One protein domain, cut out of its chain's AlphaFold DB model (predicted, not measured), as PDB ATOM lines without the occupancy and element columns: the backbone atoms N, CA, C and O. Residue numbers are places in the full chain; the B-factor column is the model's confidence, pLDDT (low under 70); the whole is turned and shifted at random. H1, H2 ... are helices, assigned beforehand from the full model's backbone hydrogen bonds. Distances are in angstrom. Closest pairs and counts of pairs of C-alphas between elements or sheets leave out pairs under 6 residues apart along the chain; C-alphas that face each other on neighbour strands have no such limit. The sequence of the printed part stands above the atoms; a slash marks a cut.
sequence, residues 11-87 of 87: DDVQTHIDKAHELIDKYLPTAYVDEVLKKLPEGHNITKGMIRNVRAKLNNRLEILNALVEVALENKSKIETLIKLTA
ATOM      1  N   ASP A  11     -57.995  53.113  26.664       55.97
ATOM      2  CA  ASP A  11     -58.002  52.983  28.127       55.97
ATOM      3  C   ASP A  11     -57.402  51.653  28.624       55.97
ATOM      4  O   ASP A  11     -56.671  51.614  29.616       55.97
ATOM      5  N   ASP A  12     -57.656  50.552  27.908       58.75
ATOM      6  CA  ASP A  12     -57.215  49.212  28.308       58.75
ATOM      7  C   ASP A  12     -55.694  49.070  28.141       58.75
ATOM      8  O   ASP A  12     -54.995  48.636  29.055       58.75
ATOM      9  N   VAL A  13     -55.151  49.553  27.017       61.97
ATOM     10  CA  VAL A  13     -53.707  49.513  26.724       61.97
ATOM     11  C   VAL A  13     -52.908  50.362  27.714       61.97
ATOM     12  O   VAL A  13     -51.876  49.909  28.213       61.97
ATOM     13  N   GLN A  14     -53.393  51.563  28.044       67.38
ATOM     14  CA  GLN A  14     -52.753  52.424  29.039       67.38
ATOM     15  C   GLN A  14     -52.736  51.756  30.425       67.38
ATOM     16  O   GLN A  14     -51.698  51.726  31.086       67.38
ATOM     17  N   THR A  15     -53.843  51.114  30.812       71.88
ATOM     18  CA  THR A  15     -53.948  50.365  32.073       71.88
ATOM     19  C   THR A  15     -52.925  49.225  32.164       71.88
ATOM     20  O   THR A  15     -52.361  48.980  33.233       71.88
ATOM     21  N   HIS A  16     -52.647  48.525  31.058       76.62
ATOM     22  CA  HIS A  16     -51.631  47.461  31.031       76.62
ATOM     23  C   HIS A  16     -50.208  48.002  31.189       76.62
ATOM     24  O   HIS A  16     -49.397  47.393  31.890       76.62
ATOM     25  N   ILE A  17     -49.910  49.155  30.588       80.12
ATOM     26  CA  ILE A  17     -48.605  49.820  30.711       80.12
ATOM     27  C   ILE A  17     -48.376  50.295  32.149       80.12
ATOM     28  O   ILE A  17     -47.297  50.081  32.704       80.12
ATOM     29  N   ASP A  18     -49.382  50.885  32.793       84.06
ATOM     30  CA  ASP A  18     -49.248  51.333  34.181       84.06
ATOM     31  C   ASP A  18     -49.030  50.164  35.151       84.06
ATOM     32  O   ASP A  18     -48.092  50.213  35.951       84.06
ATOM     33  N   LYS A  19     -49.770  49.059  34.993       85.31
ATOM     34  CA  LYS A  19     -49.539  47.824  35.765       85.31
ATOM     35  C   LYS A  19     -48.139  47.245  35.548       85.31
ATOM     36  O   LYS A  19     -47.516  46.757  36.493       85.31
ATOM     37  N   ALA A  20     -47.631  47.290  34.316       86.19
ATOM     38  CA  ALA A  20     -46.265  46.874  34.013       86.19
ATOM     39  C   ALA A  20     -45.254  47.722  34.795       86.19
ATOM     40  O   ALA A  20     -44.352  47.179  35.434       86.19
ATOM     41  N   HIS A  21     -45.436  49.043  34.821       87.56
ATOM     42  CA  HIS A  21     -44.575  49.932  35.596       87.56
ATOM     43  C   HIS A  21     -44.667  49.707  37.108       87.56
ATOM     44  O   HIS A  21     -43.633  49.765  37.767       87.56
ATOM     45  N   GLU A  22     -45.844  49.402  37.659       90.00
ATOM     46  CA  GLU A  22     -45.982  49.044  39.078       90.00
ATOM     47  C   GLU A  22     -45.204  47.767  39.434       90.00
ATOM     48  O   GLU A  22     -44.513  47.709  40.454       90.00
ATOM     49  N   LEU A  23     -45.272  46.737  38.581       89.38
ATOM     50  CA  LEU A  23     -44.502  45.503  38.766       89.38
ATOM     51  C   LEU A  23     -42.997  45.755  38.702       89.38
ATOM     52  O   LEU A  23     -42.246  45.224  39.525       89.38
ATOM     53  N   ILE A  24     -42.573  46.570  37.737       90.56
ATOM     54  CA  ILE A  24     -41.182  46.983  37.584       90.56
ATOM     55  C   ILE A  24     -40.730  47.731  38.842       90.56
ATOM     56  O   ILE A  24     -39.693  47.401  39.402       90.56
ATOM     57  N   ASP A  25     -41.492  48.697  39.345       89.81
ATOM     58  CA  ASP A  25     -41.069  49.462  40.521       89.81
ATOM     59  C   ASP A  25     -40.914  48.577  41.770       89.81
ATOM     60  O   ASP A  25     -39.963  48.727  42.537       89.81
ATOM     61  N   LYS A  26     -41.795  47.581  41.920       91.19
ATOM     62  CA  LYS A  26     -41.824  46.702  43.091       91.19
ATOM     63  C   LYS A  26     -40.781  45.584  43.078       91.19
ATOM     64  O   LYS A  26     -40.267  45.226  44.135       91.19
ATOM     65  N   TYR A  27     -40.522  44.978  41.919       91.75
ATOM     66  CA  TYR A  27     -39.747  43.734  41.838       91.75
ATOM     67  C   TYR A  27     -38.507  43.821  40.957       91.75
ATOM     68  O   TYR A  27     -37.759  42.847  40.885       91.75
ATOM     69  N   LEU A  28     -38.239  44.943  40.293       90.44
ATOM     70  CA  LEU A  28     -37.040  45.065  39.477       90.44
ATOM     71  C   LEU A  28     -35.781  45.114  40.370       90.44
ATOM     72  O   LEU A  28     -35.707  45.926  41.296       90.44
ATOM     73  N   PRO A  29     -34.765  44.275  40.110       89.25
ATOM     74  CA  PRO A  29     -33.530  44.272  40.889       89.25
ATOM     75  C   PRO A  29     -32.714  45.547  40.643       89.25
ATOM     76  O   PRO A  29     -32.795  46.152  39.580       89.25
ATOM     77  N   THR A  30     -31.850  45.947  41.578       87.06
ATOM     78  CA  THR A  30     -31.018  47.159  41.421       87.06
ATOM     79  C   THR A  30     -30.090  47.087  40.201       87.06
ATOM     80  O   THR A  30     -29.912  48.076  39.492       87.06
ATOM     81  N   ALA A  31     -29.544  45.903  39.906       89.69
ATOM     82  CA  ALA A  31     -28.658  45.645  38.768       89.69
ATOM     83  C   ALA A  31     -29.413  45.142  37.517       89.69
ATOM     84  O   ALA A  31     -28.954  44.246  36.817       89.69
ATOM     85  N   TYR A  32     -30.590  45.703  37.230       91.69
ATOM     86  CA  TYR A  32     -31.464  45.226  36.151       91.69
ATOM     87  C   TYR A  32     -30.976  45.523  34.735       91.69
ATOM     88  O   TYR A  32     -31.323  44.798  33.813       91.69
ATOM     89  N   VAL A  33     -30.218  46.603  34.529       90.88
ATOM     90  CA  VAL A  33     -29.931  47.116  33.177       90.88
ATOM     91  C   VAL A  33     -29.205  46.080  32.316       90.88
ATOM     92  O   VAL A  33     -29.536  45.924  31.144       90.88
ATOM     93  N   ASP A  34     -28.239  45.369  32.894       90.12
ATOM     94  CA  ASP A  34     -27.484  44.331  32.192       90.12
ATOM     95  C   ASP A  34     -28.319  43.059  31.973       90.12
ATOM     96  O   ASP A  34     -28.207  42.437  30.922       90.12
ATOM     97  N   GLU A  35     -29.206  42.703  32.907       90.50
ATOM     98  CA  GLU A  35     -30.129  41.565  32.750       90.50
ATOM     99  C   GLU A  35     -31.163  41.827  31.649       90.50
ATOM    100  O   GLU A  35     -31.418  40.963  30.815       90.50
ATOM    101  N   VAL A  36     -31.705  43.045  31.591       91.50
ATOM    102  CA  VAL A  36     -32.640  43.469  30.539       91.50
ATOM    103  C   VAL A  36     -31.956  43.461  29.178       91.50
ATOM    104  O   VAL A  36     -32.543  43.000  28.205       91.50
ATOM    105  N   LEU A  37     -30.703  43.919  29.097       90.00
ATOM    106  CA  LEU A  37     -29.950  43.921  27.841       90.00
ATOM    107  C   LEU A  37     -29.789  42.503  27.266       90.00
ATOM    108  O   LEU A  37     -29.902  42.333  26.060       90.00
ATOM    109  N   LYS A  38     -29.584  41.489  28.122       88.94
ATOM    110  CA  LYS A  38     -29.472  40.076  27.707       88.94
ATOM    111  C   LYS A  38     -30.777  39.488  27.167       88.94
ATOM    112  O   LYS A  38     -30.737  38.501  26.443       88.94
ATOM    113  N   LYS A  39     -31.925  40.035  27.574       87.81
ATOM    114  CA  LYS A  39     -33.259  39.571  27.156       87.81
ATOM    115  C   LYS A  39     -33.715  40.209  25.846       87.81
ATOM    116  O   LYS A  39     -34.659  39.733  25.227       87.81
ATOM    117  N   LEU A  40     -33.059  41.288  25.429       87.44
ATOM    118  CA  LEU A  40     -33.374  41.978  24.189       87.44
ATOM    119  C   LEU A  40     -32.692  41.292  22.996       87.44
ATOM    120  O   LEU A  40     -31.576  40.791  23.135       87.44
ATOM    121  N   PRO A  41     -33.336  41.277  21.815       80.38
ATOM    122  CA  PRO A  41     -32.768  40.653  20.628       80.38
ATOM    123  C   PRO A  41     -31.466  41.345  20.199       80.38
ATOM    124  O   PRO A  41     -31.386  42.577  20.119       80.38
ATOM    125  N   GLU A  42     -30.452  40.540  19.883       72.88
ATOM    126  CA  GLU A  42     -29.177  41.025  19.357       72.88
ATOM    127  C   GLU A  42     -29.393  41.668  17.975       72.88
ATOM    128  O   GLU A  42     -30.029  41.091  17.095       72.88
ATOM    129  N   GLY A  43     -28.897  42.895  17.788       67.56
ATOM    130  CA  GLY A  43     -29.041  43.657  16.537       67.56
ATOM    131  C   GLY A  43     -29.895  44.922  16.646       67.56
ATOM    132  O   GLY A  43     -29.832  45.777  15.762       67.56
ATOM    133  N   HIS A  44     -30.631  45.115  17.743       69.00
ATOM    134  CA  HIS A  44     -31.243  46.410  18.039       69.00
ATOM    135  C   HIS A  44     -30.224  47.325  18.734       69.00
ATOM    136  O   HIS A  44     -29.565  46.928  19.692       69.00
ATOM    137  N   ASN A  45     -30.104  48.576  18.272       81.50
ATOM    138  CA  ASN A  45     -29.209  49.589  18.847       81.50
ATOM    139  C   ASN A  45     -29.780  50.135  20.177       81.50
ATOM    140  O   ASN A  45     -30.146  51.307  20.294       81.50
ATOM    141  N   ILE A  46     -29.968  49.243  21.153       85.88
ATOM    142  CA  ILE A  46     -30.499  49.546  22.480       85.88
ATOM    143  C   ILE A  46     -29.326  49.890  23.382       85.88
ATOM    144  O   ILE A  46     -28.433  49.080  23.621       85.88
ATOM    145  N   THR A  47     -29.353  51.093  23.940       88.69
ATOM    146  CA  THR A  47     -28.349  51.512  24.915       88.69
ATOM    147  C   THR A  47     -28.876  51.371  26.338       88.69
ATOM    148  O   THR A  47     -30.078  51.458  26.599       88.69
ATOM    149  N   LYS A  48     -27.959  51.260  27.306       90.44
ATOM    150  CA  LYS A  48     -28.290  51.307  28.742       90.44
ATOM    151  C   LYS A  48     -29.102  52.556  29.118       90.44
ATOM    152  O   LYS A  48     -29.939  52.501  30.015       90.44
ATOM    153  N   GLY A  49     -28.872  53.678  28.428       91.69
ATOM    154  CA  GLY A  49     -29.643  54.910  28.599       91.69
ATOM    155  C   GLY A  49     -31.105  54.754  28.177       91.69
ATOM    156  O   GLY A  49     -31.993  55.167  28.916       91.69
ATOM    157  N   MET A  50     -31.370  54.082  27.051       90.81
ATOM    158  CA  MET A  50     -32.742  53.816  26.599       90.81
ATOM    159  C   MET A  50     -33.526  52.989  27.619       90.81
ATOM    160  O   MET A  50     -34.673  53.316  27.904       90.81
ATOM    161  N   ILE A  51     -32.896  51.977  28.223       91.31
ATOM    162  CA  ILE A  51     -33.534  51.137  29.248       91.31
ATOM    163  C   ILE A  51     -33.970  51.978  30.457       91.31
ATOM    164  O   ILE A  51     -35.106  51.878  30.922       91.31
ATOM    165  N   ARG A  52     -33.089  52.863  30.939       91.81
ATOM    166  CA  ARG A  52     -33.392  53.771  32.057       91.81
ATOM    167  C   ARG A  52     -34.499  54.761  31.706       91.81
ATOM    168  O   ARG A  52     -35.347  55.029  32.550       91.81
ATOM    169  N   ASN A  53     -34.518  55.261  30.472       92.19
ATOM    170  CA  ASN A  53     -35.552  56.182  30.004       92.19
ATOM    171  C   ASN A  53     -36.930  55.514  29.967       92.19
ATOM    172  O   ASN A  53     -37.904  56.129  30.387       92.19
ATOM    173  N   VAL A  54     -37.011  54.254  29.528       90.25
ATOM    174  CA  VAL A  54     -38.267  53.488  29.569       90.25
ATOM    175  C   VAL A  54     -38.705  53.248  31.011       90.25
ATOM    176  O   VAL A  54     -39.860  53.500  31.336       90.25
ATOM    177  N   ARG A  55     -37.791  52.875  31.920       89.94
ATOM    178  CA  ARG A  55     -38.119  52.768  33.357       89.94
ATOM    179  C   ARG A  55     -38.661  54.086  33.922       89.94
ATOM    180  O   ARG A  55     -39.611  54.068  34.694       89.94
ATOM    181  N   ALA A  56     -38.080  55.215  33.521       90.00
ATOM    182  CA  ALA A  56     -38.507  56.552  33.926       90.00
ATOM    183  C   ALA A  56     -39.780  57.048  33.207       90.00
ATOM    184  O   ALA A  56     -40.121  58.221  33.343       90.00
ATOM    185  N   LYS A  57     -40.469  56.190  32.436       88.56
ATOM    186  CA  LYS A  57     -41.655  56.534  31.632       88.56
ATOM    187  C   LYS A  57     -41.410  57.660  30.608       88.56
ATOM    188  O   LYS A  57     -42.342  58.320  30.169       88.56
ATOM    189  N   LEU A  58     -40.154  57.886  30.211       87.19
ATOM    190  CA  LEU A  58     -39.764  58.912  29.232       87.19
ATOM    191  C   LEU A  58     -39.838  58.405  27.784       87.19
ATOM    192  O   LEU A  58     -39.720  59.188  26.844       87.19
ATOM    193  N   ASN A  59     -39.962  57.091  27.591       82.44
ATOM    194  CA  ASN A  59     -40.060  56.466  26.279       82.44
ATOM    195  C   ASN A  59     -40.938  55.209  26.362       82.44
ATOM    196  O   ASN A  59     -40.811  54.431  27.303       82.44
ATOM    197  N   ASN A  60     -41.767  54.984  25.342       80.44
ATOM    198  CA  ASN A  60     -42.723  53.879  25.266       80.44
ATOM    199  C   ASN A  60     -42.238  52.752  24.337       80.44
ATOM    200  O   ASN A  60     -43.017  52.181  23.574       80.44
ATOM    201  N   ARG A  61     -40.938  52.415  24.367       86.00
ATOM    202  CA  ARG A  61     -40.430  51.241  23.635       86.00
ATOM    203  C   ARG A  61     -40.909  49.961  24.310       86.00
ATOM    204  O   ARG A  61     -40.292  49.490  25.265       86.00
ATOM    205  N   LEU A  62     -41.985  49.393  23.770       86.38
ATOM    206  CA  LEU A  62     -42.638  48.192  24.296       86.38
ATOM    207  C   LEU A  62     -41.690  46.993  24.410       86.38
ATOM    208  O   LEU A  62     -41.789  46.241  25.366       86.38
ATOM    209  N   GLU A  63     -40.726  46.842  23.499       88.75
ATOM    210  CA  GLU A  63     -39.711  45.778  23.576       88.75
ATOM    211  C   GLU A  63     -38.882  45.847  24.874       88.75
ATOM    212  O   GLU A  63     -38.659  44.836  25.533       88.75
ATOM    213  N   ILE A  64     -38.491  47.057  25.286       90.69
ATOM    214  CA  ILE A  64     -37.736  47.297  26.518       90.69
ATOM    215  C   ILE A  64     -38.656  47.137  27.724       90.69
ATOM    216  O   ILE A  64     -38.238  46.583  28.737       90.69
ATOM    217  N   LEU A  65     -39.897  47.621  27.627       90.88
ATOM    218  CA  LEU A  65     -40.882  47.491  28.696       90.88
ATOM    219  C   LEU A  65     -41.180  46.016  28.992       90.88
ATOM    220  O   LEU A  65     -41.146  45.615  30.149       90.88
ATOM    221  N   ASN A  66     -41.388  45.204  27.956       89.94
ATOM    222  CA  ASN A  66     -41.600  43.766  28.088       89.94
ATOM    223  C   ASN A  66     -40.393  43.094  28.750       89.94
ATOM    224  O   ASN A  66     -40.562  42.401  29.749       89.94
ATOM    225  N   ALA A  67     -39.176  43.390  28.285       92.06
ATOM    226  CA  ALA A  67     -37.960  42.849  28.891       92.06
ATOM    227  C   ALA A  67     -37.783  43.287  30.363       92.06
ATOM    228  O   ALA A  67     -37.341  42.501  31.199       92.06
ATOM    229  N   LEU A  68     -38.157  44.525  30.717       92.19
ATOM    230  CA  LEU A  68     -38.167  45.003  32.107       92.19
ATOM    231  C   LEU A  68     -39.161  44.222  32.974       92.19
ATOM    232  O   LEU A  68     -38.826  43.863  34.105       92.19
ATOM    233  N   VAL A  69     -40.363  43.955  32.458       91.75
ATOM    234  CA  VAL A  69     -41.380  43.154  33.156       91.75
ATOM    235  C   VAL A  69     -40.897  41.722  33.358       91.75
ATOM    236  O   VAL A  69     -41.024  41.200  34.463       91.75
ATOM    237  N   GLU A  70     -40.302  41.097  32.341       92.19
ATOM    238  CA  GLU A  70     -39.753  39.740  32.453       92.19
ATOM    239  C   GLU A  70     -38.697  39.649  33.557       92.19
ATOM    240  O   GLU A  70     -38.815  38.812  34.454       92.19
ATOM    241  N   VAL A  71     -37.727  40.570  33.573       93.62
ATOM    242  CA  VAL A  71     -36.683  40.604  34.611       93.62
ATOM    243  C   VAL A  71     -37.279  40.839  36.004       93.62
ATOM    244  O   VAL A  71     -36.838  40.225  36.979       93.62
ATOM    245  N   ALA A  72     -38.294  41.700  36.123       92.81
ATOM    246  CA  ALA A  72     -38.986  41.934  37.388       92.81
ATOM    247  C   ALA A  72     -39.730  40.676  37.880       92.81
ATOM    248  O   ALA A  72     -39.662  40.343  39.064       92.81
ATOM    249  N   LEU A  73     -40.395  39.939  36.984       92.31
ATOM    250  CA  LEU A  73     -41.074  38.682  37.310       92.31
ATOM    251  C   LEU A  73     -40.089  37.576  37.701       92.31
ATOM    252  O   LEU A  73     -40.317  36.872  38.688       92.31
ATOM    253  N   GLU A  74     -38.973  37.447  36.983       91.44
ATOM    254  CA  GLU A  74     -37.906  36.505  37.328       91.44
ATOM    255  C   GLU A  74     -37.331  36.812  38.714       91.44
ATOM    256  O   GLU A  74     -37.140  35.906  39.526       91.44
ATOM    257  N   ASN A  75     -37.090  38.089  39.020       92.00
ATOM    258  CA  ASN A  75     -36.585  38.489  40.327       92.00
ATOM    259  C   ASN A  75     -37.607  38.231  41.441       92.00
ATOM    260  O   ASN A  75     -37.246  37.695  42.487       92.00
ATOM    261  N   LYS A  76     -38.891  38.523  41.203       91.81
ATOM    262  CA  LYS A  76     -39.971  38.174  42.132       91.81
ATOM    263  C   LYS A  76     -39.962  36.677  42.455       91.81
ATOM    264  O   LYS A  76     -39.937  36.310  43.625       91.81
ATOM    265  N   SER A  77     -39.911  35.820  41.434       90.19
ATOM    266  CA  SER A  77     -39.906  34.365  41.619       90.19
ATOM    267  C   SER A  77     -38.670  33.871  42.383       90.19
ATOM    268  O   SER A  77     -38.777  32.989  43.242       90.19
ATOM    269  N   LYS A  78     -37.500  34.481  42.146       89.88
ATOM    270  CA  LYS A  78     -36.274  34.206  42.913       89.88
ATOM    271  C   LYS A  78     -36.437  34.587  44.388       89.88
ATOM    272  O   LYS A  78     -36.093  33.784  45.250       89.88
ATOM    273  N   ILE A  79     -37.009  35.756  44.684       88.88
ATOM    274  CA  ILE A  79     -37.295  36.199  46.060       88.88
ATOM    275  C   ILE A  79     -38.267  35.232  46.747       88.88
ATOM    276  O   ILE A  79     -38.006  34.791  47.863       88.88
ATOM    277  N   GLU A  80     -39.355  34.847  46.075       89.88
ATOM    278  CA  GLU A  80     -40.336  33.898  46.615       89.88
ATOM    279  C   GLU A  80     -39.707  32.527  46.907       89.88
ATOM    280  O   GLU A  80     -39.999  31.908  47.930       89.88
ATOM    281  N   THR A  81     -38.811  32.063  46.034       89.31
ATOM    282  CA  THR A  81     -38.058  30.816  46.230       89.31
ATOM    283  C   THR A  81     -37.100  30.908  47.419       89.31
ATOM    284  O   THR A  81     -37.053  29.988  48.233       89.31
ATOM    285  N   LEU A  82     -36.373  32.021  47.565       87.88
ATOM    286  CA  LEU A  82     -35.460  32.248  48.692       87.88
ATOM    287  C   LEU A  82     -36.193  32.268  50.035       87.88
ATOM    288  O   LEU A  82     -35.721  31.657  50.993       87.88
ATOM    289  N   ILE A  83     -37.359  32.918  50.091       87.88
ATOM    290  CA  ILE A  83     -38.205  32.937  51.290       87.88
ATOM    291  C   ILE A  83     -38.604  31.509  51.669       87.88
ATOM    292  O   ILE A  83     -38.455  31.133  52.824       87.88
ATOM    293  N   LYS A  84     -39.037  30.685  50.707       84.56
ATOM    294  CA  LYS A  84     -39.430  29.287  50.962       84.56
ATOM    295  C   LYS A  84     -38.279  28.385  51.416       84.56
ATOM    296  O   LYS A  84     -38.533  27.419  52.117       84.56
ATOM    297  N   LEU A  85     -37.047  28.664  50.993       79.88
ATOM    298  CA  LEU A  85     -35.854  27.898  51.385       79.88
ATOM    299  C   LEU A  85     -35.327  28.271  52.778       79.88
ATOM    300  O   LEU A  85     -34.587  27.496  53.373       79.88
ATOM    301  N   THR A  86     -35.660  29.470  53.259       70.81
ATOM    302  CA  THR A  86     -35.222  30.003  54.561       70.81
ATOM    303  C   THR A  86     -36.323  29.925  55.630       70.81
ATOM    304  O   THR A  86     -36.039  30.167  56.802       70.81
ATOM    305  N   ALA A  87     -37.563  29.617  55.235       54.12
ATOM    306  CA  ALA A  87     -38.732  29.498  56.111       54.12
ATOM    307  C   ALA A  87     -38.857  28.123  56.779       54.12
ATOM    308  O   ALA A  87     -38.433  27.116  56.169       54.12
TER     309      ALA A  87
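This is residues 11 to 87 of the 87 residues of an uncharacterized protein of Flavobacteriales bacterium 32-34-25 (UniProt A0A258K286). One long helix, H4, has three shorter helices, H1, H2 and H3, set at large angles to it over its first half and middle. H2 and H3 pack on its first half and on each other, while H1 meets it with residues 20 to 27 and slants away from it. Two arms stick out of the body: residues 11 to 16 of H1, and residues 80 to 87, of which 80 to 86 belong to H4. The printed part has 77 residues with four named helices, in the order H1, H2, H3, H4, and no named strand; its class is all helix. It is only just compact, close to loose, with a radius of gyration of the C-alphas of 13.3 A, and flat, spanning 42 by 32 by 17 A.

H4, residues 62 to 86, is the hub, touching the three other helices. H2, residues 32 to 39, touches residues 64 to 71 of H4; their closest C-alphas, of Val 36 and Ala 67, are 5.6 A apart. The two run opposite ways at a steep tilt of 69 degrees, only just short of about perpendicular. H3, residues 48 to 55, touches residues 64 to 68 of H4, about perpendicular at 81 degrees, with the closest C-alphas, of Ile 51 and Ile 64, 6.3 A apart. H2 and H3 touch, about perpendicular at 78 degrees; their closest C-alphas, of Val 33 and Lys 48, are 6.3 A apart. H1, residues 11 to 27, touches residues 65 to 76 of H4 with its residues 20 to 27 alone, the same way at a steep tilt of 43 degrees; the closest C-alphas, of Tyr 27 and Ala 72, are 4.9 A apart. H1 and H3 are close but not clearly touching, with the C-alphas of His 21 and Arg 55 closest at 7.4 A. H1 and H2 are apart. The helix packing is mostly crossed, with no touching pair at a shallow tilt. In H1, H2, H3 and H4 every O i to N i+4 pair is within hydrogen-bond range.

H4 has 25 residues and measures 36.1 A from C-alpha 62 at (-42.638, 48.192, 24.296) to C-alpha 86 at (-35.222, 30.003, 54.561). H1 has 17 residues and measures 24.6 A, beginning with C-alpha 11 at (-58.002, 52.983, 28.127). H2 and H3 have 8 residues each and measure 10.8 A and 11.0 A.

The two C-alphas farthest apart, of Asn 45 and Ala 87, are 43.4 A from each other. Without the stretches that stand free, the body has 63 residues and spans 31 by 22 by 16 A. The printed part has no cut. The link from H1 to H2 is tight, and those from H2 to H3 and from H3 to H4 are short. The mean pLDDT of the printed part is 85.6; residues 11 to 14, 43 to 44 and 87 are under 70.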